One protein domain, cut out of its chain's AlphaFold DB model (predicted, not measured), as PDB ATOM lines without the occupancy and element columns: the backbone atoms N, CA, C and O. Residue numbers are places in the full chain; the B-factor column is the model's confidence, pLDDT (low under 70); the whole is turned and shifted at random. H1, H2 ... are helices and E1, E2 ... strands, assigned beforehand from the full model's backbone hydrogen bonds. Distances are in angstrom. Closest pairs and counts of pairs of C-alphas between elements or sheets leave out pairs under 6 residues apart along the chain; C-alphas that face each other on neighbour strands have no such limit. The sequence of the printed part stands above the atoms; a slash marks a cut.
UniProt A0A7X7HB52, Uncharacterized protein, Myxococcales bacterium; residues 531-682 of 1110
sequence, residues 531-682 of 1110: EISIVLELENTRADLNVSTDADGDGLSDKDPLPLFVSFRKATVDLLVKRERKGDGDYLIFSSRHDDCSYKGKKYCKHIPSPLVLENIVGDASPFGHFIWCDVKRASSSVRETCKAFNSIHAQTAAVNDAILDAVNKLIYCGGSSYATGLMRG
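What this domain is: This is residues 531 to 682 of the 1110 residues of an uncharacterized protein of Myxococcales bacterium (UniProt A0A7X7HB52). The long antiparallel hairpin of E1 and E2 folds sharply part way along into two arms, and E2 is flanked on its free side by E3 on one arm, short E4 at the fold and short E5 on the other arm. The long helix H2 packs on E3, and H1 packs on E5. The printed part has 152 residues and runs E1 E2 E3 E4 E5 H1 H2, with five named strands and two named helices in the class mixed. The sheet is branched, strongly twisted and antiparallel in its neighbour pairs. The whole is only just compact, close to loose, with a radius of gyration of the C-alphas of 17.5 A and spans of 54 by 37 by 32 A.

Where its parts are: Find C-alpha 531 at (29.985, -37.291, -41.816); there E1 begins, residues 531 to 549, 38.8 A long, and it bends by 94 degrees at residue 540. E2, residues 562 to 582, is 40.5 A long and bends by 97 degrees at residue 569. E3 is residues 585 to 591, 18.3 A; E4 is residues 617 to 619 and E5 residues 628 to 630. H1, residues 640 to 653, is 19.9 A long. H2, residues 657 to 681, runs 34.9 A to C-alpha 681 at (15.802, -32.381, -30.392).

How they stand to each other: Begin with E2, which has E1 on one side and E3, E4 and E5 on the other. E1, E2 and E3 form a meander, each strand the antiparallel neighbour of the one before. Look for N 534 and O 575 at 2.8 A between E1 and E2, and N 578 and O 589 at 2.8 A between E2 and E3. E4 and E5 are antiparallel neighbours of E2 too, with N 569 and O 618 within hydrogen-bond range at 2.8 A between E2 and E4, and N 565 and O 629 at 2.8 A between E2 and E5. H2 is on the sheet at the sheet's level; its closest C-alphas to E3 are Ser 673 and Ile 589, 4.7 A. H1 is on the sheet at a height of 5.8 A, over none of its strands, but only just, with 2 of its C-alphas falling on E5; the closest C-alphas of H1 and E5 are Cys 643 and Cys 630, 5.5 A. H1 and H2 are only just apart, closest 8.5 A. In H2 every O i to N i+4 pair is within hydrogen-bond range, in H1 9 of 10.

The domain as a whole: The C-alphas farthest apart are those of Asp 584 and Ser 637, 54.5 A. The printed part has no cut. The long links are residues 550 to 561 and 592 to 616. Mean pLDDT of the printed part is 79.1; look for values under 70 at residues 549 to 558, 582 to 585, 653 to 656, 678 to 679 and 681 to 682.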
ATOM      1  N   GLU A 531      29.604 -38.534 -41.129       88.06
ATOM      2  CA  GLU A 531      29.985 -37.291 -41.816       88.06
ATOM      3  C   GLU A 531      29.424 -37.200 -43.247       88.06
ATOM      4  O   GLU A 531      29.552 -38.128 -44.049       88.06
ATOM      5  N   ILE A 532      28.848 -36.042 -43.584       89.19
ATOM      6  CA  ILE A 532      28.478 -35.651 -44.954       89.19
ATOM      7  C   ILE A 532      29.389 -34.501 -45.377       89.19
ATOM      8  O   ILE A 532      29.431 -33.478 -44.698       89.19
ATOM      9  N   SER A 533      30.084 -34.647 -46.501       91.38
ATOM     10  CA  SER A 533      30.914 -33.598 -47.101       91.38
ATOM     11  C   SER A 533      30.187 -33.003 -48.299       91.38
ATOM     12  O   SER A 533      29.815 -33.732 -49.216       91.38
ATOM     13  N   ILE A 534      29.998 -31.687 -48.300       91.12
ATOM     14  CA  ILE A 534      29.312 -30.939 -49.353       91.12
ATOM     15  C   ILE A 534      30.211 -29.781 -49.771       91.12
ATOM     16  O   ILE A 534      30.590 -28.955 -48.944       91.12
ATOM     17  N   VAL A 535      30.521 -29.696 -51.062       91.44
ATOM     18  CA  VAL A 535      31.227 -28.549 -51.640       91.44
ATOM     19  C   VAL A 535      30.243 -27.773 -52.503       91.44
ATOM     20  O   VAL A 535      29.712 -28.309 -53.476       91.44
ATOM     21  N   LEU A 536      29.997 -26.515 -52.143       90.38
ATOM     22  CA  LEU A 536      29.169 -25.596 -52.920       90.38
ATOM     23  C   LEU A 536      30.067 -24.646 -53.710       90.38
ATOM     24  O   LEU A 536      30.977 -24.040 -53.146       90.38
ATOM     25  N   GLU A 537      29.789 -24.481 -54.996       91.06
ATOM     26  CA  GLU A 537      30.361 -23.423 -55.824       91.06
ATOM     27  C   GLU A 537      29.317 -22.326 -56.038       91.06
ATOM     28  O   GLU A 537      28.189 -22.598 -56.442       91.06
ATOM     29  N   LEU A 538      29.704 -21.089 -55.743       88.62
ATOM     30  CA  LEU A 538      28.920 -19.868 -55.906       88.62
ATOM     31  C   LEU A 538      29.592 -19.009 -56.978       88.62
ATOM     32  O   LEU A 538      30.795 -18.760 -56.876       88.62
ATOM     33  N   GLU A 539      28.851 -18.488 -57.954       88.38
ATOM     34  CA  GLU A 539      29.375 -17.514 -58.922       88.38
ATOM     35  C   GLU A 539      28.497 -16.267 -59.013       88.38
ATOM     36  O   GLU A 539      27.283 -16.307 -58.797       88.38
ATOM     37  N   ASN A 540      29.136 -15.138 -59.338       86.12
ATOM     38  CA  ASN A 540      28.510 -13.818 -59.500       86.12
ATOM     39  C   ASN A 540      27.494 -13.507 -58.385       86.12
ATOM     40  O   ASN A 540      26.345 -13.149 -58.642       86.12
ATOM     41  N   THR A 541      27.906 -13.722 -57.138       86.25
ATOM     42  CA  THR A 541      27.064 -13.536 -55.957       86.25
ATOM     43  C   THR A 541      27.296 -12.155 -55.379       86.25
ATOM     44  O   THR A 541      28.435 -11.814 -55.091       86.25
ATOM     45  N   ARG A 542      26.239 -11.382 -55.146       86.81
ATOM     46  CA  ARG A 542      26.287 -10.077 -54.497       86.81
ATOM     47  C   ARG A 542      25.223  -9.968 -53.409       86.81
ATOM     48  O   ARG A 542      24.038 -10.080 -53.688       86.81
ATOM     49  N   ALA A 543      25.629  -9.652 -52.188       84.56
ATOM     50  CA  ALA A 543      24.734  -9.338 -51.081       84.56
ATOM     51  C   ALA A 543      25.020  -7.924 -50.571       84.56
ATOM     52  O   ALA A 543      26.147  -7.621 -50.180       84.56
ATOM     53  N   ASP A 544      24.016  -7.052 -50.566       83.94
ATOM     54  CA  ASP A 544      24.146  -5.730 -49.956       83.94
ATOM     55  C   ASP A 544      23.875  -5.838 -48.443       83.94
ATOM     56  O   ASP A 544      22.924  -6.490 -48.017       83.94
ATOM     57  N   LEU A 545      24.702  -5.191 -47.626       79.69
ATOM     58  CA  LEU A 545      24.674  -5.215 -46.165       79.69
ATOM     59  C   LEU A 545      24.626  -3.785 -45.611       79.69
ATOM     60  O   LEU A 545      25.283  -2.885 -46.121       79.69
ATOM     61  N   ASN A 546      23.907  -3.575 -44.522       79.38
ATOM     62  CA  ASN A 546      23.946  -2.365 -43.716       79.38
ATOM     63  C   ASN A 546      24.666  -2.690 -42.412       79.38
ATOM     64  O   ASN A 546      24.265  -3.608 -41.703       79.38
ATOM     65  N   VAL A 547      25.718  -1.940 -42.094       76.00
ATOM     66  CA  VAL A 547      26.442  -2.084 -40.827       76.00
ATOM     67  C   VAL A 547      26.228  -0.836 -39.985       76.00
ATOM     68  O   VAL A 547      26.712   0.235 -40.344       76.00
ATOM     69  N   SER A 548      25.511  -0.950 -38.876       76.75
ATOM     70  CA  SER A 548      25.311   0.136 -37.911       76.75
ATOM     71  C   SER A 548      26.000  -0.176 -36.587       76.75
ATOM     72  O   SER A 548      26.402  -1.305 -36.335       76.75
ATOM     73  N   THR A 549      26.202   0.841 -35.755       69.25
ATOM     74  CA  THR A 549      26.636   0.666 -34.363       69.25
ATOM     75  C   THR A 549      25.410   0.666 -33.460       69.25
ATOM     76  O   THR A 549      24.545   1.522 -33.642       69.25
ATOM     77  N   ASP A 550      25.373  -0.265 -32.516       63.88
ATOM     78  CA  ASP A 550      24.347  -0.408 -31.475       63.88
ATOM     79  C   ASP A 550      25.104  -0.549 -30.147       63.88
ATOM     80  O   ASP A 550      25.449  -1.642 -29.700       63.88
ATOM     81  N   ALA A 551      25.569   0.588 -29.629       61.75
ATOM     82  CA  ALA A 551      26.492   0.649 -28.503       61.75
ATOM     83  C   ALA A 551      25.781   0.498 -27.148       61.75
ATOM     84  O   ALA A 551      26.453   0.230 -26.146       61.75
ATOM     85  N   ASP A 552      24.459   0.683 -27.100       59.34
ATOM     86  CA  ASP A 552      23.626   0.501 -25.910       59.34
ATOM     87  C   ASP A 552      22.836  -0.820 -25.902       59.34
ATOM     88  O   ASP A 552      22.363  -1.233 -24.838       59.34
ATOM     89  N   GLY A 553      22.810  -1.547 -27.023       56.75
ATOM     90  CA  GLY A 553      22.281  -2.904 -27.124       56.75
ATOM     91  C   GLY A 553      20.758  -2.958 -27.061       56.75
ATOM     92  O   GLY A 553      20.206  -3.974 -26.627       56.75
ATOM     93  N   ASP A 554      20.078  -1.870 -27.430       58.69
ATOM     94  CA  ASP A 554      18.619  -1.759 -27.384       58.69
ATOM     95  C   ASP A 554      17.928  -2.303 -28.656       58.69
ATOM     96  O   ASP A 554      16.700  -2.433 -28.701       58.69
ATOM     97  N   GLY A 555      18.716  -2.686 -29.667       53.81
ATOM     98  CA  GLY A 555      18.254  -3.219 -30.946       53.81
ATOM     99  C   GLY A 555      17.950  -2.151 -32.003       53.81
ATOM    100  O   GLY A 555      17.653  -2.506 -33.156       53.81
ATOM    101  N   LEU A 556      18.045  -0.864 -31.657       56.34
ATOM    102  CA  LEU A 556      17.944   0.288 -32.547       56.34
ATOM    103  C   LEU A 556      19.351   0.793 -32.909       56.34
ATOM    104  O   LEU A 556      20.320   0.659 -32.181       56.34
ATOM    105  N   SER A 557      19.500   1.340 -34.115       62.12
ATOM    106  CA  SER A 557      20.809   1.825 -34.573       62.12
ATOM    107  C   SER A 557      21.096   3.235 -34.051       62.12
ATOM    108  O   SER A 557      20.348   4.161 -34.361       62.12
ATOM    109  N   ASP A 558      22.232   3.426 -33.372       65.44
ATOM    110  CA  ASP A 558      22.680   4.730 -32.846       65.44
ATOM    111  C   ASP A 558      23.050   5.746 -33.940       65.44
ATOM    112  O   ASP A 558      23.095   6.962 -33.722       65.44
ATOM    113  N   LYS A 559      23.423   5.242 -35.121       72.38
ATOM    114  CA  LYS A 559      23.936   6.021 -36.253       72.38
ATOM    115  C   LYS A 559      23.416   5.480 -37.574       72.38
ATOM    116  O   LYS A 559      23.096   4.299 -37.693       72.38
ATOM    117  N   ASP A 560      23.425   6.352 -38.583       74.38
ATOM    118  CA  ASP A 560      23.150   5.971 -39.966       74.38
ATOM    119  C   ASP A 560      24.056   4.794 -40.393       74.38
ATOM    120  O   ASP A 560      25.272   4.846 -40.162       74.38
ATOM    121  N   PRO A 561      23.498   3.741 -41.017       77.75
ATOM    122  CA  PRO A 561      24.245   2.536 -41.349       77.75
ATOM    123  C   PRO A 561      25.264   2.782 -42.466       77.75
ATOM    124  O   PRO A 561      25.031   3.540 -43.412       77.75
ATOM    125  N   LEU A 562      26.393   2.084 -42.384       82.12
ATOM    126  CA  LEU A 562      27.384   1.974 -43.442       82.12
ATOM    127  C   LEU A 562      26.902   0.935 -44.472       82.12
ATOM    128  O   LEU A 562      26.824  -0.246 -44.129       82.12
ATOM    129  N   PRO A 563      26.591   1.326 -45.722       85.44
ATOM    130  CA  PRO A 563      26.130   0.381 -46.729       85.44
ATOM    131  C   PRO A 563      27.330  -0.339 -47.343       85.44
ATOM    132  O   PRO A 563      28.055   0.216 -48.171       85.44
ATOM    133  N   LEU A 564      27.551  -1.575 -46.925       85.12
ATOM    134  CA  LEU A 564      28.515  -2.482 -47.526       85.12
ATOM    135  C   LEU A 564      27.837  -3.342 -48.595       85.12
ATOM    136  O   LEU A 564      26.624  -3.500 -48.625       85.12
ATOM    137  N   PHE A 565      28.627  -3.925 -49.477       85.31
ATOM    138  CA  PHE A 565      28.195  -5.043 -50.294       85.31
ATOM    139  C   PHE A 565      29.318  -6.063 -50.379       85.31
ATOM    140  O   PHE A 565      30.499  -5.715 -50.486       85.31
ATOM    141  N   VAL A 566      28.930  -7.326 -50.286       85.56
ATOM    142  CA  VAL A 566      29.794  -8.484 -50.469       85.56
ATOM    143  C   VAL A 566      29.556  -8.987 -51.879       85.56
ATOM    144  O   VAL A 566      28.405  -9.189 -52.248       85.56
ATOM    145  N   SER A 567      30.610  -9.143 -52.674       86.62
ATOM    146  CA  SER A 567      30.510  -9.572 -54.067       86.62
ATOM    147  C   SER A 567      31.617 -10.562 -54.428       86.62
ATOM    148  O   SER A 567      32.810 -10.277 -54.262       86.62
ATOM    149  N   PHE A 568      31.204 -11.729 -54.914       86.38
ATOM    150  CA  PHE A 568      32.049 -12.832 -55.338       86.38
ATOM    151  C   PHE A 568      31.853 -13.091 -56.829       86.38
ATOM    152  O   PHE A 568      30.757 -13.442 -57.265       86.38
ATOM    153  N   ARG A 569      32.944 -13.054 -57.600       87.81
ATOM    154  CA  ARG A 569      32.962 -13.645 -58.942       87.81
ATOM    155  C   ARG A 569      32.852 -15.164 -58.854       87.81
ATOM    156  O   ARG A 569      32.086 -15.749 -59.606       87.81
ATOM    157  N   LYS A 570      33.622 -15.775 -57.948       89.56
ATOM    158  CA  LYS A 570      33.565 -17.205 -57.616       89.56
ATOM    159  C   LYS A 570      33.872 -17.399 -56.131       89.56
ATOM    160  O   LYS A 570      34.818 -16.793 -55.635       89.56
ATOM    161  N   ALA A 571      33.127 -18.243 -55.432       88.56
ATOM    162  CA  ALA A 571      33.433 -18.677 -54.074       88.56
ATOM    163  C   ALA A 571      33.166 -20.179 -53.922       88.56
ATOM    164  O   ALA A 571      32.212 -20.698 -54.493       88.56
ATOM    165  N   THR A 572      34.017 -20.878 -53.173       90.00
ATOM    166  CA  THR A 572      33.814 -22.294 -52.826       90.00
ATOM    167  C   THR A 572      33.586 -22.425 -51.324       90.00
ATOM    168  O   THR A 572      34.404 -21.945 -50.537       90.00
ATOM    169  N   VAL A 573      32.483 -23.065 -50.935       88.94
ATOM    170  CA  VAL A 573      32.111 -23.330 -49.538       88.94
ATOM    171  C   VAL A 573      32.287 -24.821 -49.267       88.94
ATOM    172  O   VAL A 573      31.591 -25.635 -49.870       88.94
ATOM    173  N   ASP A 574      33.212 -25.173 -48.371       89.94
ATOM    174  CA  ASP A 574      33.482 -26.560 -47.964       89.94
ATOM    175  C   ASP A 574      32.811 -26.855 -46.617       89.94
ATOM    176  O   ASP A 574      33.271 -26.406 -45.559       89.94
ATOM    177  N   LEU A 575      31.699 -27.584 -46.669       90.31
ATOM    178  CA  LEU A 575      30.812 -27.837 -45.545       90.31
ATOM    179  C   LEU A 575      30.831 -29.319 -45.163       90.31
ATOM    180  O   LEU A 575      30.571 -30.203 -45.975       90.31
ATOM    181  N   LEU A 576      31.080 -29.580 -43.884       90.56
ATOM    182  CA  LEU A 576      30.934 -30.892 -43.270       90.56
ATOM    183  C   LEU A 576      29.720 -30.879 -42.348       90.56
ATOM    184  O   LEU A 576      29.622 -30.013 -41.486       90.56
ATOM    185  N   VAL A 577      28.824 -31.848 -42.469       88.44
ATOM    186  CA  VAL A 577      27.771 -32.088 -41.476       88.44
ATOM    187  C   VAL A 577      28.177 -33.301 -40.661       88.44
ATOM    188  O   VAL A 577      28.314 -34.395 -41.206       88.44
ATOM    189  N   LYS A 578      28.393 -33.099 -39.362       86.44
ATOM    190  CA  LYS A 578      28.817 -34.138 -38.426       86.44
ATOM    191  C   LYS A 578      27.744 -34.391 -37.390       86.44
ATOM    192  O   LYS A 578      27.141 -33.458 -36.861       86.44
ATOM    193  N   ARG A 579      27.563 -35.661 -37.048       78.69
ATOM    194  CA  ARG A 579      26.804 -36.051 -35.863       78.69
ATOM    195  C   ARG A 579      27.767 -36.212 -34.688       78.69
ATOM    196  O   ARG A 579      28.641 -37.072 -34.722       78.69
ATOM    197  N   GLU A 580      27.611 -35.399 -33.648       77.69
ATOM    198  CA  GLU A 580      28.425 -35.473 -32.430       77.69
ATOM    199  C   GLU A 580      27.555 -35.805 -31.217       77.69
ATOM    200  O   GLU A 580      26.490 -35.222 -31.027       77.69
ATOM    201  N   ARG A 581      28.022 -36.710 -30.354       70.62
ATOM    202  CA  ARG A 581      27.369 -37.013 -29.076       70.62
ATOM    203  C   ARG A 581      28.130 -36.328 -27.944       70.62
ATOM    204  O   ARG A 581      29.304 -36.626 -27.733       70.62
ATOM    205  N   LYS A 582      27.480 -35.409 -27.222       66.81
ATOM    206  CA  LYS A 582      28.072 -34.667 -26.090       66.81
ATOM    207  C   LYS A 582      27.113 -34.686 -24.896       66.81
ATOM    208  O   LYS A 582      25.954 -34.307 -25.029       66.81
ATOM    209  N   GLY A 583      27.586 -35.110 -23.721       65.38
ATOM    210  CA  GLY A 583      26.727 -35.250 -22.535       65.38
ATOM    211  C   GLY A 583      25.527 -36.178 -22.789       65.38
ATOM    212  O   GLY A 583      25.711 -37.281 -23.302       65.38
ATOM    213  N   ASP A 584      24.314 -35.705 -22.475       52.09
ATOM    214  CA  ASP A 584      23.063 -36.484 -22.530       52.09
ATOM    215  C   ASP A 584      22.344 -36.469 -23.898       52.09
ATOM    216  O   ASP A 584      21.220 -36.957 -24.005       52.09
ATOM    217  N   GLY A 585      22.944 -35.929 -24.970       65.38
ATOM    218  CA  GLY A 585      22.252 -35.873 -26.262       65.38
ATOM    219  C   GLY A 585      23.136 -35.778 -27.501       65.38
ATOM    220  O   GLY A 585      24.320 -35.444 -27.440       65.38
ATOM    221  N   ASP A 586      22.520 -36.047 -28.648       72.56
ATOM    222  CA  ASP A 586      23.142 -35.901 -29.962       72.56
ATOM    223  C   ASP A 586      23.035 -34.457 -30.467       72.56
ATOM    224  O   ASP A 586      22.118 -33.710 -30.093       72.56
ATOM    225  N   TYR A 587      23.993 -34.075 -31.309       76.19
ATOM    226  CA  TYR A 587      24.112 -32.782 -31.977       76.19
ATOM    227  C   TYR A 587      24.368 -32.994 -33.472       76.19
ATOM    228  O   TYR A 587      25.148 -33.866 -33.856       76.19
ATOM    229  N   LEU A 588      23.717 -32.183 -34.305       79.94
ATOM    230  CA  LEU A 588      24.027 -32.061 -35.728       79.94
ATOM    231  C   LEU A 588      24.811 -30.765 -35.901       79.94
ATOM    232  O   LEU A 588      24.264 -29.670 -35.764       79.94
ATOM    233  N   ILE A 589      26.110 -30.912 -36.138       85.12
ATOM    234  CA  ILE A 589      27.072 -29.820 -36.186       85.12
ATOM    235  C   ILE A 589      27.488 -29.597 -37.637       85.12
ATOM    236  O   ILE A 589      28.039 -30.490 -38.283       85.12
ATOM    237  N   PHE A 590      27.257 -28.390 -38.143       87.62
ATOM    238  CA  PHE A 590      27.934 -27.914 -39.343       87.62
ATOM    239  C   PHE A 590      29.392 -27.619 -38.991       87.62
ATOM    240  O   PHE A 590      29.677 -27.077 -37.937       87.62
ATOM    241  N   SER A 591      30.329 -27.994 -39.845       88.88
ATOM    242  CA  SER A 591      31.774 -27.898 -39.643       88.88
ATOM    243  C   SER A 591      32.456 -27.669 -40.997       88.88
ATOM    244  O   SER A 591      31.802 -27.593 -42.034       88.88
ATOM    245  N   SER A 592      33.781 -27.557 -41.003       88.38
ATOM    246  CA  SER A 592      34.603 -27.535 -42.214       88.38
ATOM    247  C   SER A 592      35.951 -28.216 -41.961       88.38
ATOM    248  O   SER A 592      36.307 -28.478 -40.808       88.38
ATOM    249  N   ARG A 593      36.694 -28.513 -43.033       86.31
ATOM    250  CA  ARG A 593      38.112 -28.911 -42.972       86.31
ATOM    251  C   ARG A 593      39.031 -27.728 -42.668       86.31
ATOM    252  O   ARG A 593      40.168 -27.931 -42.248       86.31
ATOM    253  N   HIS A 594      38.528 -26.515 -42.872       88.38
ATOM    254  CA  HIS A 594      39.200 -25.268 -42.552       88.38
ATOM    255  C   HIS A 594      38.672 -24.671 -41.246       88.38
ATOM    256  O   HIS A 594      37.537 -24.913 -40.830       88.38
ATOM    257  N   ASP A 595      39.496 -23.844 -40.614       87.44
ATOM    258  CA  ASP A 595      39.144 -23.072 -39.428       87.44
ATOM    259  C   ASP A 595      39.518 -21.591 -39.589       87.44
ATOM    260  O   ASP A 595      40.102 -21.171 -40.596       87.44
ATOM    261  N   ASP A 596      39.202 -20.786 -38.579       84.44
ATOM    262  CA  ASP A 596      39.495 -19.357 -38.581       84.44
ATOM    263  C   ASP A 596      41.002 -19.027 -38.586       84.44
ATOM    264  O   ASP A 596      41.369 -17.893 -38.890       84.44
ATOM    265  N   CYS A 597      41.897 -19.998 -38.348       85.44
ATOM    266  CA  CYS A 597      43.343 -19.827 -38.543       85.44
ATOM    267  C   CYS A 597      43.748 -19.792 -40.023       85.44
ATOM    268  O   CYS A 597      44.882 -19.423 -40.334       85.44
ATOM    269  N   SER A 598      42.839 -20.154 -40.931       83.81
ATOM    270  CA  SER A 598      43.070 -20.107 -42.379       83.81
ATOM    271  C   SER A 598      43.061 -18.678 -42.933       83.81
ATOM    272  O   SER A 598      43.584 -18.438 -44.014       83.81
ATOM    273  N   TYR A 599      42.488 -17.716 -42.201       80.38
ATOM    274  CA  TYR A 599      42.482 -16.297 -42.585       80.38
ATOM    275  C   TYR A 599      42.913 -15.350 -41.458       80.38
ATOM    276  O   TYR A 599      43.407 -14.267 -41.751       80.38
ATOM    277  N   LYS A 600      42.855 -15.758 -40.181       78.69
ATOM    278  CA  LYS A 600      43.422 -14.982 -39.065       78.69
ATOM    279  C   LYS A 600      44.863 -15.396 -38.773       78.69
ATOM    280  O   LYS A 600      45.251 -16.558 -38.876       78.69
ATOM    281  N   GLY A 601      45.675 -14.454 -38.296       73.25
ATOM    282  CA  GLY A 601      47.023 -14.772 -37.816       73.25
ATOM    283  C   GLY A 601      47.007 -15.782 -36.656       73.25
ATOM    284  O   GLY A 601      46.190 -15.667 -35.746       73.25
ATOM    285  N   LYS A 602      47.978 -16.711 -36.622       71.88
ATOM    286  CA  LYS A 602      48.090 -17.829 -35.645       71.88
ATOM    287  C   LYS A 602      47.953 -17.465 -34.155       71.88
ATOM    288  O   LYS A 602      47.740 -18.347 -33.337       71.88
ATOM    289  N   LYS A 603      48.145 -16.196 -33.778       70.44
ATOM    290  CA  LYS A 603      48.006 -15.711 -32.390       70.44
ATOM    291  C   LYS A 603      46.574 -15.304 -32.011       70.44
ATOM    292  O   LYS A 603      46.331 -15.079 -30.832       70.44
ATOM    293  N   TYR A 604      45.674 -15.165 -32.983       70.88
ATOM    294  CA  TYR A 604      44.348 -14.560 -32.810       70.88
ATOM    295  C   TYR A 604      43.187 -15.466 -33.249       70.88
ATOM    296  O   TYR A 604      42.033 -15.117 -33.005       70.88
ATOM    297  N   CYS A 605      43.469 -16.605 -33.887       80.00
ATOM    298  CA  CYS A 605      42.450 -17.591 -34.242       80.00
ATOM    299  C   CYS A 605      42.039 -18.461 -33.042       80.00
ATOM    300  O   CYS A 605      42.803 -18.614 -32.085       80.00
ATOM    301  N   LYS A 606      40.820 -19.009 -33.088       80.50
ATOM    302  CA  LYS A 606      40.219 -19.847 -32.034       80.50
ATOM    303  C   LYS A 606      39.912 -21.280 -32.498       80.50
ATOM    304  O   LYS A 606      39.258 -22.009 -31.761       80.50
ATOM    305  N   HIS A 607      40.387 -21.674 -33.682       83.81
ATOM    306  CA  HIS A 607      40.078 -22.945 -34.344       83.81
ATOM    307  C   HIS A 607      38.569 -23.162 -34.569       83.81
ATOM    308  O   HIS A 607      38.072 -24.283 -34.491       83.81
ATOM    309  N   ILE A 608      37.825 -22.083 -34.839       83.50
ATOM    310  CA  ILE A 608      36.387 -22.166 -35.142       83.50
ATOM    311  C   ILE A 608      36.223 -22.649 -36.592       83.50
ATOM    312  O   ILE A 608      36.822 -22.031 -37.481       83.50
ATOM    313  N   PRO A 609      35.420 -23.699 -36.866       86.94
ATOM    314  CA  PRO A 609      35.216 -24.202 -38.222       86.94
ATOM    315  C   PRO A 609      34.773 -23.102 -39.186       86.94
ATOM    316  O   PRO A 609      33.896 -22.299 -38.873       86.94
ATOM    317  N   SER A 610      35.403 -23.050 -40.358       87.94
ATOM    318  CA  SER A 610      35.216 -21.967 -41.324       87.94
ATOM    319  C   SER A 610      35.023 -22.511 -42.741       87.94
ATOM    320  O   SER A 610      36.005 -22.660 -43.465       87.94
ATOM    321  N   PRO A 611      33.771 -22.796 -43.154       86.06
ATOM    322  CA  PRO A 611      33.449 -23.277 -44.500       86.06
ATOM    323  C   PRO A 611      33.909 -22.364 -45.641       86.06
ATOM    324  O   PRO A 611      34.135 -22.834 -46.755       86.06
ATOM    325  N   LEU A 612      34.049 -21.065 -45.368       86.12
ATOM    326  CA  LEU A 612      34.473 -20.052 -46.324       86.12
ATOM    327  C   LEU A 612      35.836 -19.460 -45.916       86.12
ATOM    328  O   LEU A 612      35.972 -18.883 -44.834       86.12
ATOM    329  N   VAL A 613      36.838 -19.561 -46.796       87.19
ATOM    330  CA  VAL A 613      38.211 -19.059 -46.580       87.19
ATOM    331  C   VAL A 613      38.706 -18.225 -47.762       87.19
ATOM    332  O   VAL A 613      38.264 -18.423 -48.890       87.19
ATOM    333  N   LEU A 614      39.657 -17.315 -47.520       80.81
ATOM    334  CA  LEU A 614      40.159 -16.368 -48.529       80.81
ATOM    335  C   LEU A 614      40.717 -17.037 -49.793       80.81
ATOM    336  O   LEU A 614      40.528 -16.515 -50.886       80.81
ATOM    337  N   GLU A 615      41.379 -18.187 -49.654       81.69
ATOM    338  CA  GLU A 615      41.966 -18.933 -50.778       81.69
ATOM    339  C   GLU A 615      40.906 -19.465 -51.757       81.69
ATOM    340  O   GLU A 615      41.195 -19.673 -52.935       81.69
ATOM    341  N   ASN A 616      39.666 -19.611 -51.285       84.88
ATOM    342  CA  ASN A 616      38.540 -20.158 -52.034       84.88
ATOM    343  C   ASN A 616      37.614 -19.065 -52.594       84.88
ATOM    344  O   ASN A 616      36.529 -19.381 -53.085       84.88
ATOM    345  N   ILE A 617      38.018 -17.791 -52.515       85.69
ATOM    346  CA  ILE A 617      37.212 -16.635 -52.919       85.69
ATOM    347  C   ILE A 617      37.931 -15.821 -53.992       85.69
ATOM    348  O   ILE A 617      39.058 -15.361 -53.824       85.69
ATOM    349  N   VAL A 618      37.211 -15.536 -55.071       87.94
ATOM    350  CA  VAL A 618      37.563 -14.539 -56.078       87.94
ATOM    351  C   VAL A 618      36.541 -13.411 -55.984       87.94
ATOM    352  O   VAL A 618      35.410 -13.554 -56.445       87.94
ATOM    353  N   GLY A 619      36.926 -12.293 -55.367       84.25
ATOM    354  CA  GLY A 619      36.061 -11.126 -55.199       84.25
ATOM    355  C   GLY A 619      35.911 -10.286 -56.466       84.25
ATOM    356  O   GLY A 619      36.802 -10.243 -57.317       84.25
ATOM    357  N   ASP A 620      34.793  -9.578 -56.579       87.56
ATOM    358  CA  ASP A 620      34.544  -8.585 -57.632       87.56
ATOM    359  C   ASP A 620      33.850  -7.315 -57.121       87.56
ATOM    360  O   ASP A 620      33.432  -6.465 -57.909       87.56
ATOM    361  N   ALA A 621      33.820  -7.119 -55.800       84.00
ATOM    362  CA  ALA A 621      33.272  -5.919 -55.179       84.00
ATOM    363  C   ALA A 621      34.060  -4.643 -55.544       84.00
ATOM    364  O   ALA A 621      33.567  -3.525 -55.397       84.00
ATOM    365  N   SER A 622      35.281  -4.800 -56.065       82.19
ATOM    366  CA  SER A 622      36.095  -3.715 -56.616       82.19
ATOM    367  C   SER A 622      36.894  -4.165 -57.852       82.19
ATOM    368  O   SER A 622      37.147  -5.361 -58.022       82.19
ATOM    369  N   PRO A 623      37.421  -3.222 -58.662       73.19
ATOM    370  CA  PRO A 623      38.326  -3.533 -59.776       73.19
ATOM    371  C   PRO A 623      39.619  -4.263 -59.375       73.19
ATOM    372  O   PRO A 623      40.303  -4.803 -60.240       73.19
ATOM    373  N   PHE A 624      39.965  -4.264 -58.085       73.19
ATOM    374  CA  PHE A 624      41.185  -4.871 -57.546       73.19
ATOM    375  C   PHE A 624      40.958  -6.274 -56.962       73.19
ATOM    376  O   PHE A 624      41.877  -6.844 -56.382       73.19
ATOM    377  N   GLY A 625      39.755  -6.840 -57.111       72.62
ATOM    378  CA  GLY A 625      39.443  -8.202 -56.662       72.62
ATOM    379  C   GLY A 625      39.049  -8.325 -55.186       72.62
ATOM    380  O   GLY A 625      38.943  -9.436 -54.675       72.62
ATOM    381  N   HIS A 626      38.819  -7.206 -54.483       82.44
ATOM    382  CA  HIS A 626      38.212  -7.235 -53.144       82.44
ATOM    383  C   HIS A 626      36.797  -7.819 -53.209       82.44
ATOM    384  O   HIS A 626      36.076  -7.541 -54.164       82.44
ATOM    385  N   PHE A 627      36.396  -8.589 -52.194       84.19
ATOM    386  CA  PHE A 627      35.054  -9.178 -52.112       84.19
ATOM    387  C   PHE A 627      34.098  -8.408 -51.197       84.19
ATOM    388  O   PHE A 627      32.918  -8.716 -51.174       84.19
ATOM    389  N   ILE A 628      34.571  -7.394 -50.469       86.88
ATOM    390  CA  ILE A 628      33.740  -6.463 -49.697       86.88
ATOM    391  C   ILE A 628      34.058  -5.052 -50.160       86.88
ATOM    392  O   ILE A 628      35.223  -4.706 -50.365       86.88
ATOM    393  N   TRP A 629      33.037  -4.216 -50.286       88.19
ATOM    394  CA  TRP A 629      33.218  -2.801 -50.579       88.19
ATOM    395  C   TRP A 629      32.075  -1.968 -50.002       88.19
ATOM    396  O   TRP A 629      30.987  -2.477 -49.766       88.19
ATOM    397  N   CYS A 630      32.308  -0.682 -49.763       86.31
ATOM    398  CA  CYS A 630      31.277   0.245 -49.313       86.31
ATOM    399  C   CYS A 630      30.641   0.980 -50.502       86.31
ATOM    400  O   CYS A 630      31.341   1.581 -51.331       86.31
ATOM    401  N   ASP A 631      29.310   0.961 -50.583       86.88
ATOM    402  CA  ASP A 631      28.549   1.628 -51.635       86.88
ATOM    403  C   ASP A 631      28.395   3.131 -51.344       86.88
ATOM    404  O   ASP A 631      27.437   3.610 -50.734       86.88
ATOM    405  N   VAL A 632      29.351   3.913 -51.849       84.75
ATOM    406  CA  VAL A 632      29.388   5.381 -51.717       84.75
ATOM    407  C   VAL A 632      28.143   6.055 -52.318       84.75
ATOM    408  O   VAL A 632      27.791   7.165 -51.905       84.75
ATOM    409  N   LYS A 633      27.476   5.416 -53.293       82.31
ATOM    410  CA  LYS A 633      26.260   5.953 -53.919       82.31
ATOM    411  C   LYS A 633      25.050   5.769 -53.006       82.31
ATOM    412  O   LYS A 633      24.244   6.694 -52.912       82.31
ATOM    413  N   ARG A 634      24.960   4.626 -52.319       81.25
ATOM    414  CA  ARG A 634      23.910   4.315 -51.335       81.25
ATOM    415  C   ARG A 634      24.126   5.011 -49.985       81.25
ATOM    416  O   ARG A 634      23.163   5.235 -49.261       81.25
ATOM    417  N   ALA A 635      25.362   5.389 -49.656       82.12
ATOM    418  CA  ALA A 635      25.684   6.057 -48.395       82.12
ATOM    419  C   ALA A 635      24.965   7.409 -48.236       82.12
ATOM    420  O   ALA A 635      25.009   8.271 -49.129       82.12
ATOM    421  N   SER A 636      24.359   7.602 -47.058       79.88
ATOM    422  CA  SER A 636      23.778   8.873 -46.618       79.88
ATOM    423  C   SER A 636      24.842   9.978 -46.576       79.88
ATOM    424  O   SER A 636      26.050   9.723 -46.534       79.88
ATOM    425  N   SER A 637      24.414  11.242 -46.595       77.62
ATOM    426  CA  SER A 637      25.330  12.393 -46.576       77.62
ATOM    427  C   SER A 637      26.255  12.410 -45.351       77.62
ATOM    428  O   SER A 637      27.395  12.855 -45.473       77.62
ATOM    429  N   SER A 638      25.792  11.893 -44.212       76.81
ATOM    430  CA  SER A 638      26.516  11.759 -42.940       76.81
ATOM    431  C   SER A 638      27.596  10.666 -42.954       76.81
ATOM    432  O   SER A 638      28.601  10.809 -42.260       76.81
ATOM    433  N   VAL A 639      27.439   9.608 -43.762       81.88
ATOM    434  CA  VAL A 639      28.327   8.421 -43.763       81.88
ATOM    435  C   VAL A 639      29.161   8.302 -45.048       81.88
ATOM    436  O   VAL A 639      30.110   7.522 -45.121       81.88
ATOM    437  N   ARG A 640      28.891   9.116 -46.075       81.12
ATOM    438  CA  ARG A 640      29.566   9.046 -47.384       81.12
ATOM    439  C   ARG A 640      31.091   9.201 -47.321       81.12
ATOM    440  O   ARG A 640      31.796   8.489 -48.036       81.12
ATOM    441  N   GLU A 641      31.611  10.105 -46.493       80.19
ATOM    442  CA  GLU A 641      33.066  10.266 -46.324       80.19
ATOM    443  C   GLU A 641      33.682   9.090 -45.552       80.19
ATOM    444  O   GLU A 641      34.736   8.589 -45.941       80.19
ATOM    445  N   THR A 642      32.979   8.556 -44.547       81.56
ATOM    446  CA  THR A 642      33.358   7.322 -43.838       81.56
ATOM    447  C   THR A 642      33.409   6.123 -44.788       81.56
ATOM    448  O   THR A 642      34.349   5.340 -44.740       81.56
ATOM    449  N   CYS A 643      32.459   6.023 -45.717       82.00
ATOM    450  CA  CYS A 643      32.398   4.983 -46.744       82.00
ATOM    451  C   CYS A 643      33.570   5.061 -47.741       82.00
ATOM    452  O   CYS A 643      34.191   4.049 -48.074       82.00
ATOM    453  N   LYS A 644      33.945   6.271 -48.180       83.00
ATOM    454  CA  LYS A 644      35.146   6.482 -49.012       83.00
ATOM    455  C   LYS A 644      36.433   6.148 -48.256       83.00
ATOM    456  O   LYS A 644      37.324   5.521 -48.828       83.00
ATOM    457  N   ALA A 645      36.527   6.553 -46.988       80.88
ATOM    458  CA  ALA A 645      37.670   6.254 -46.133       80.88
ATOM    459  C   ALA A 645      37.805   4.744 -45.892       80.88
ATOM    460  O   ALA A 645      38.898   4.202 -46.046       80.88
ATOM    461  N   PHE A 646      36.691   4.057 -45.619       83.88
ATOM    462  CA  PHE A 646      36.620   2.601 -45.510       83.88
ATOM    463  C   PHE A 646      37.180   1.929 -46.765       83.88
ATOM    464  O   PHE A 646      38.110   1.138 -46.663       83.88
ATOM    465  N   ASN A 647      36.697   2.310 -47.952       84.19
ATOM    466  CA  ASN A 647      37.175   1.761 -49.224       84.19
ATOM    467  C   ASN A 647      38.677   1.987 -49.432       84.19
ATOM    468  O   ASN A 647      39.393   1.078 -49.844       84.19
ATOM    469  N   SER A 648      39.177   3.185 -49.111       81.12
ATOM    470  CA  SER A 648      40.602   3.506 -49.238       81.12
ATOM    471  C   SER A 648      41.477   2.686 -48.286       81.12
ATOM    472  O   SER A 648      42.561   2.259 -48.678       81.12
ATOM    473  N   ILE A 649      41.038   2.483 -47.042       78.56
ATOM    474  CA  ILE A 649      41.783   1.714 -46.033       78.56
ATOM    475  C   ILE A 649      41.713   0.222 -46.360       78.56
ATOM    476  O   ILE A 649      42.733  -0.469 -46.337       78.56
ATOM    477  N   HIS A 650      40.528  -0.270 -46.715       78.56
ATOM    478  CA  HIS A 650      40.298  -1.659 -47.085       78.56
ATOM    479  C   HIS A 650      41.117  -2.057 -48.319       78.56
ATOM    480  O   HIS A 650      41.748  -3.112 -48.308       78.56
ATOM    481  N   ALA A 651      41.224  -1.173 -49.317       73.56
ATOM    482  CA  ALA A 651      42.056  -1.399 -50.500       73.56
ATOM    483  C   ALA A 651      43.547  -1.603 -50.186       73.56
ATOM    484  O   ALA A 651      44.252  -2.289 -50.920       73.56
ATOM    485  N   GLN A 652      44.040  -0.996 -49.103       73.12
ATOM    486  CA  GLN A 652      45.452  -1.056 -48.717       73.12
ATOM    487  C   GLN A 652      45.758  -2.181 -47.727       73.12
ATOM    488  O   GLN A 652      46.881  -2.676 -47.695       73.12
ATOM    489  N   THR A 653      44.787  -2.548 -46.889       68.94
ATOM    490  CA  THR A 653      45.035  -3.376 -45.698       68.94
ATOM    491  C   THR A 653      44.210  -4.652 -45.644       68.94
ATOM    492  O   THR A 653      44.525  -5.516 -44.833       68.94
ATOM    493  N   ALA A 654      43.153  -4.769 -46.457       65.75
ATOM    494  CA  ALA A 654      42.176  -5.857 -46.401       65.75
ATOM    495  C   ALA A 654      41.578  -6.104 -44.996       65.75
ATOM    496  O   ALA A 654      40.979  -7.146 -44.750       65.75
ATOM    497  N   ALA A 655      41.689  -5.131 -44.078       64.25
ATOM    498  CA  ALA A 655      41.533  -5.321 -42.631       64.25
ATOM    499  C   ALA A 655      40.140  -5.781 -42.155       64.25
ATOM    500  O   ALA A 655      39.962  -6.088 -40.983       64.25
ATOM    501  N   VAL A 656      39.148  -5.803 -43.047       69.25
ATOM    502  CA  VAL A 656      37.738  -6.100 -42.732       69.25
ATOM    503  C   VAL A 656      37.308  -7.464 -43.284       69.25
ATOM    504  O   VAL A 656      36.248  -7.969 -42.922       69.25
ATOM    505  N   ASN A 657      38.154  -8.098 -44.107       74.12
ATOM    506  CA  ASN A 657      37.902  -9.433 -44.647       74.12
ATOM    507  C   ASN A 657      37.705 -10.453 -43.525       74.12
ATOM    508  O   ASN A 657      36.718 -11.185 -43.524       74.12
ATOM    509  N   ASP A 658      38.605 -10.446 -42.541       73.69
ATOM    510  CA  ASP A 658      38.596 -11.408 -41.441       73.69
ATOM    511  C   ASP A 658      37.340 -11.276 -40.576       73.69
ATOM    512  O   ASP A 658      36.795 -12.283 -40.142       73.69
ATOM    513  N   ALA A 659      36.857 -10.050 -40.342       71.62
ATOM    514  CA  ALA A 659      35.680  -9.791 -39.513       71.62
ATOM    515  C   ALA A 659      34.379 -10.265 -40.179       71.62
ATOM    516  O   ALA A 659      33.516 -10.837 -39.519       71.62
ATOM    517  N   ILE A 660      34.247 -10.066 -41.493       71.44
ATOM    518  CA  ILE A 660      33.069 -10.508 -42.249       71.44
ATOM    519  C   ILE A 660      33.097 -12.023 -42.469       71.44
ATOM    520  O   ILE A 660      32.065 -12.669 -42.307       71.44
ATOM    521  N   LEU A 661      34.264 -12.612 -42.756       77.38
ATOM    522  CA  LEU A 661      34.409 -14.070 -42.803       77.38
ATOM    523  C   LEU A 661      34.114 -14.708 -41.445       77.38
ATOM    524  O   LEU A 661      33.432 -15.725 -41.400       77.38
ATOM    525  N   ASP A 662      34.564 -14.105 -40.344       75.00
ATOM    526  CA  ASP A 662      34.242 -14.574 -38.993       75.00
ATOM    527  C   ASP A 662      32.732 -14.512 -38.729       75.00
ATOM    528  O   ASP A 662      32.167 -15.483 -38.236       75.00
ATOM    529  N   ALA A 663      32.055 -13.426 -39.113       72.44
ATOM    530  CA  ALA A 663      30.605 -13.291 -38.959       72.44
ATOM    531  C   ALA A 663      29.822 -14.330 -39.786       72.44
ATOM    532  O   ALA A 663      28.939 -15.001 -39.253       72.44
ATOM    533  N   VAL A 664      30.166 -14.510 -41.067       73.75
ATOM    534  CA  VAL A 664      29.491 -15.467 -41.962       73.75
ATOM    535  C   VAL A 664      29.765 -16.911 -41.535       73.75
ATOM    536  O   VAL A 664      28.831 -17.701 -41.414       73.75
ATOM    537  N   ASN A 665      31.021 -17.263 -41.245       82.25
ATOM    538  CA  ASN A 665      31.371 -18.610 -40.793       82.25
ATOM    539  C   ASN A 665      30.745 -18.931 -39.431       82.25
ATOM    540  O   ASN A 665      30.252 -20.041 -39.248       82.25
ATOM    541  N   LYS A 666      30.681 -17.970 -38.497       76.75
ATOM    542  CA  LYS A 666      29.951 -18.142 -37.230       76.75
ATOM    543  C   LYS A 666      28.453 -18.298 -37.436       76.75
ATOM    544  O   LYS A 666      27.850 -19.093 -36.727       76.75
ATOM    545  N   LEU A 667      27.841 -17.595 -38.386       74.69
ATOM    546  CA  LEU A 667      26.423 -17.783 -38.697       74.69
ATOM    547  C   LEU A 667      26.153 -19.212 -39.195       74.69
ATOM    548  O   LEU A 667      25.226 -19.863 -38.714       74.69
ATOM    549  N   ILE A 668      26.996 -19.725 -40.100       79.38
ATOM    550  CA  ILE A 668      26.888 -21.098 -40.618       79.38
ATOM    551  C   ILE A 668      27.150 -22.121 -39.502       79.38
ATOM    552  O   ILE A 668      26.366 -23.049 -39.318       79.38
ATOM    553  N   TYR A 669      28.222 -21.936 -38.727       83.88
ATOM    554  CA  TYR A 669      28.619 -22.843 -37.652       83.88
ATOM    555  C   TYR A 669      27.642 -22.806 -36.468       83.88
ATOM    556  O   TYR A 669      27.020 -23.813 -36.152       83.88
ATOM    557  N   CYS A 670      27.458 -21.653 -35.826       77.25
ATOM    558  CA  CYS A 670      26.636 -21.501 -34.624       77.25
ATOM    559  C   CYS A 670      25.137 -21.506 -34.940       77.25
ATOM    560  O   CYS A 670      24.380 -22.270 -34.341       77.25
ATOM    561  N   GLY A 671      24.707 -20.665 -35.886       71.31
ATOM    562  CA  GLY A 671      23.298 -20.531 -36.259       71.31
ATOM    563  C   GLY A 671      22.775 -21.788 -36.945       71.31
ATOM    564  O   GLY A 671      21.765 -22.348 -36.520       71.31
ATOM    565  N   GLY A 672      23.516 -22.288 -37.939       74.06
ATOM    566  CA  GLY A 672      23.190 -23.537 -38.622       74.06
ATOM    567  C   GLY A 672      23.123 -24.723 -37.661       74.06
ATOM    568  O   GLY A 672      22.123 -25.440 -37.652       74.06
ATOM    569  N   SER A 673      24.138 -24.922 -36.807       81.69
ATOM    570  CA  SER A 673      24.176 -26.099 -35.918       81.69
ATOM    571  C   SER A 673      23.109 -26.039 -34.831       81.69
ATOM    572  O   SER A 673      22.522 -27.066 -34.495       81.69
ATOM    573  N   SER A 674      22.821 -24.845 -34.302       74.50
ATOM    574  CA  SER A 674      21.729 -24.640 -33.346       74.50
ATOM    575  C   SER A 674      20.372 -24.942 -33.985       74.50
ATOM    576  O   SER A 674      19.583 -25.693 -33.416       74.50
ATOM    577  N   TYR A 675      20.130 -24.458 -35.208       71.06
ATOM    578  CA  TYR A 675      18.897 -24.739 -35.946       71.06
ATOM    579  C   TYR A 675      18.742 -26.234 -36.274       71.06
ATOM    580  O   TYR A 675      17.716 -26.834 -35.948       71.06
ATOM    581  N   ALA A 676      19.773 -26.873 -36.841       73.69
ATOM    582  CA  ALA A 676      19.748 -28.301 -37.168       73.69
ATOM    583  C   ALA A 676      19.624 -29.191 -35.922       73.69
ATOM    584  O   ALA A 676      18.863 -30.159 -35.922       73.69
ATOM    585  N   THR A 677      20.313 -28.849 -34.830       76.06
ATOM    586  CA  THR A 677      20.187 -29.586 -33.565       76.06
ATOM    587  C   THR A 677      18.830 -29.344 -32.901       76.06
ATOM    588  O   THR A 677      18.257 -30.275 -32.338       76.06
ATOM    589  N   GLY A 678      18.273 -28.136 -33.001       68.75
ATOM    590  CA  GLY A 678      16.924 -27.814 -32.537       68.75
ATOM    591  C   GLY A 678      15.851 -28.644 -33.247       68.75
ATOM    592  O   GLY A 678      14.992 -29.219 -32.580       68.75
ATOM    593  N   LEU A 679      15.954 -28.794 -34.573       65.62
ATOM    594  CA  LEU A 679      15.085 -29.680 -35.361       65.62
ATOM    595  C   LEU A 679      15.226 -31.157 -34.971       65.62
ATOM    596  O   LEU A 679      14.245 -31.895 -34.991       65.62
ATOM    597  N   MET A 680      16.427 -31.594 -34.591       70.00
ATOM    598  CA  MET A 680      16.659 -32.961 -34.122       70.00
ATOM    599  C   MET A 680      16.111 -33.210 -32.707       70.00
ATOM    600  O   MET A 680      15.636 -34.306 -32.414       70.00
ATOM    601  N   ARG A 681      16.187 -32.220 -31.807       69.25
ATOM    602  CA  ARG A 681      15.802 -32.381 -30.392       69.25
ATOM    603  C   ARG A 681      14.327 -32.101 -30.113       69.25
ATOM    604  O   ARG A 681      13.772 -32.734 -29.213       69.25
ATOM    605  N   GLY A 682      13.713 -31.172 -30.843       65.19
ATOM    606  CA  GLY A 682      12.327 -30.759 -30.644       65.19
ATOM    607  C   GLY A 682      11.317 -31.749 -31.224       65.19
ATOM    608  O   GLY A 682      11.513 -32.277 -32.316       65.19
TER     609      GLY A 682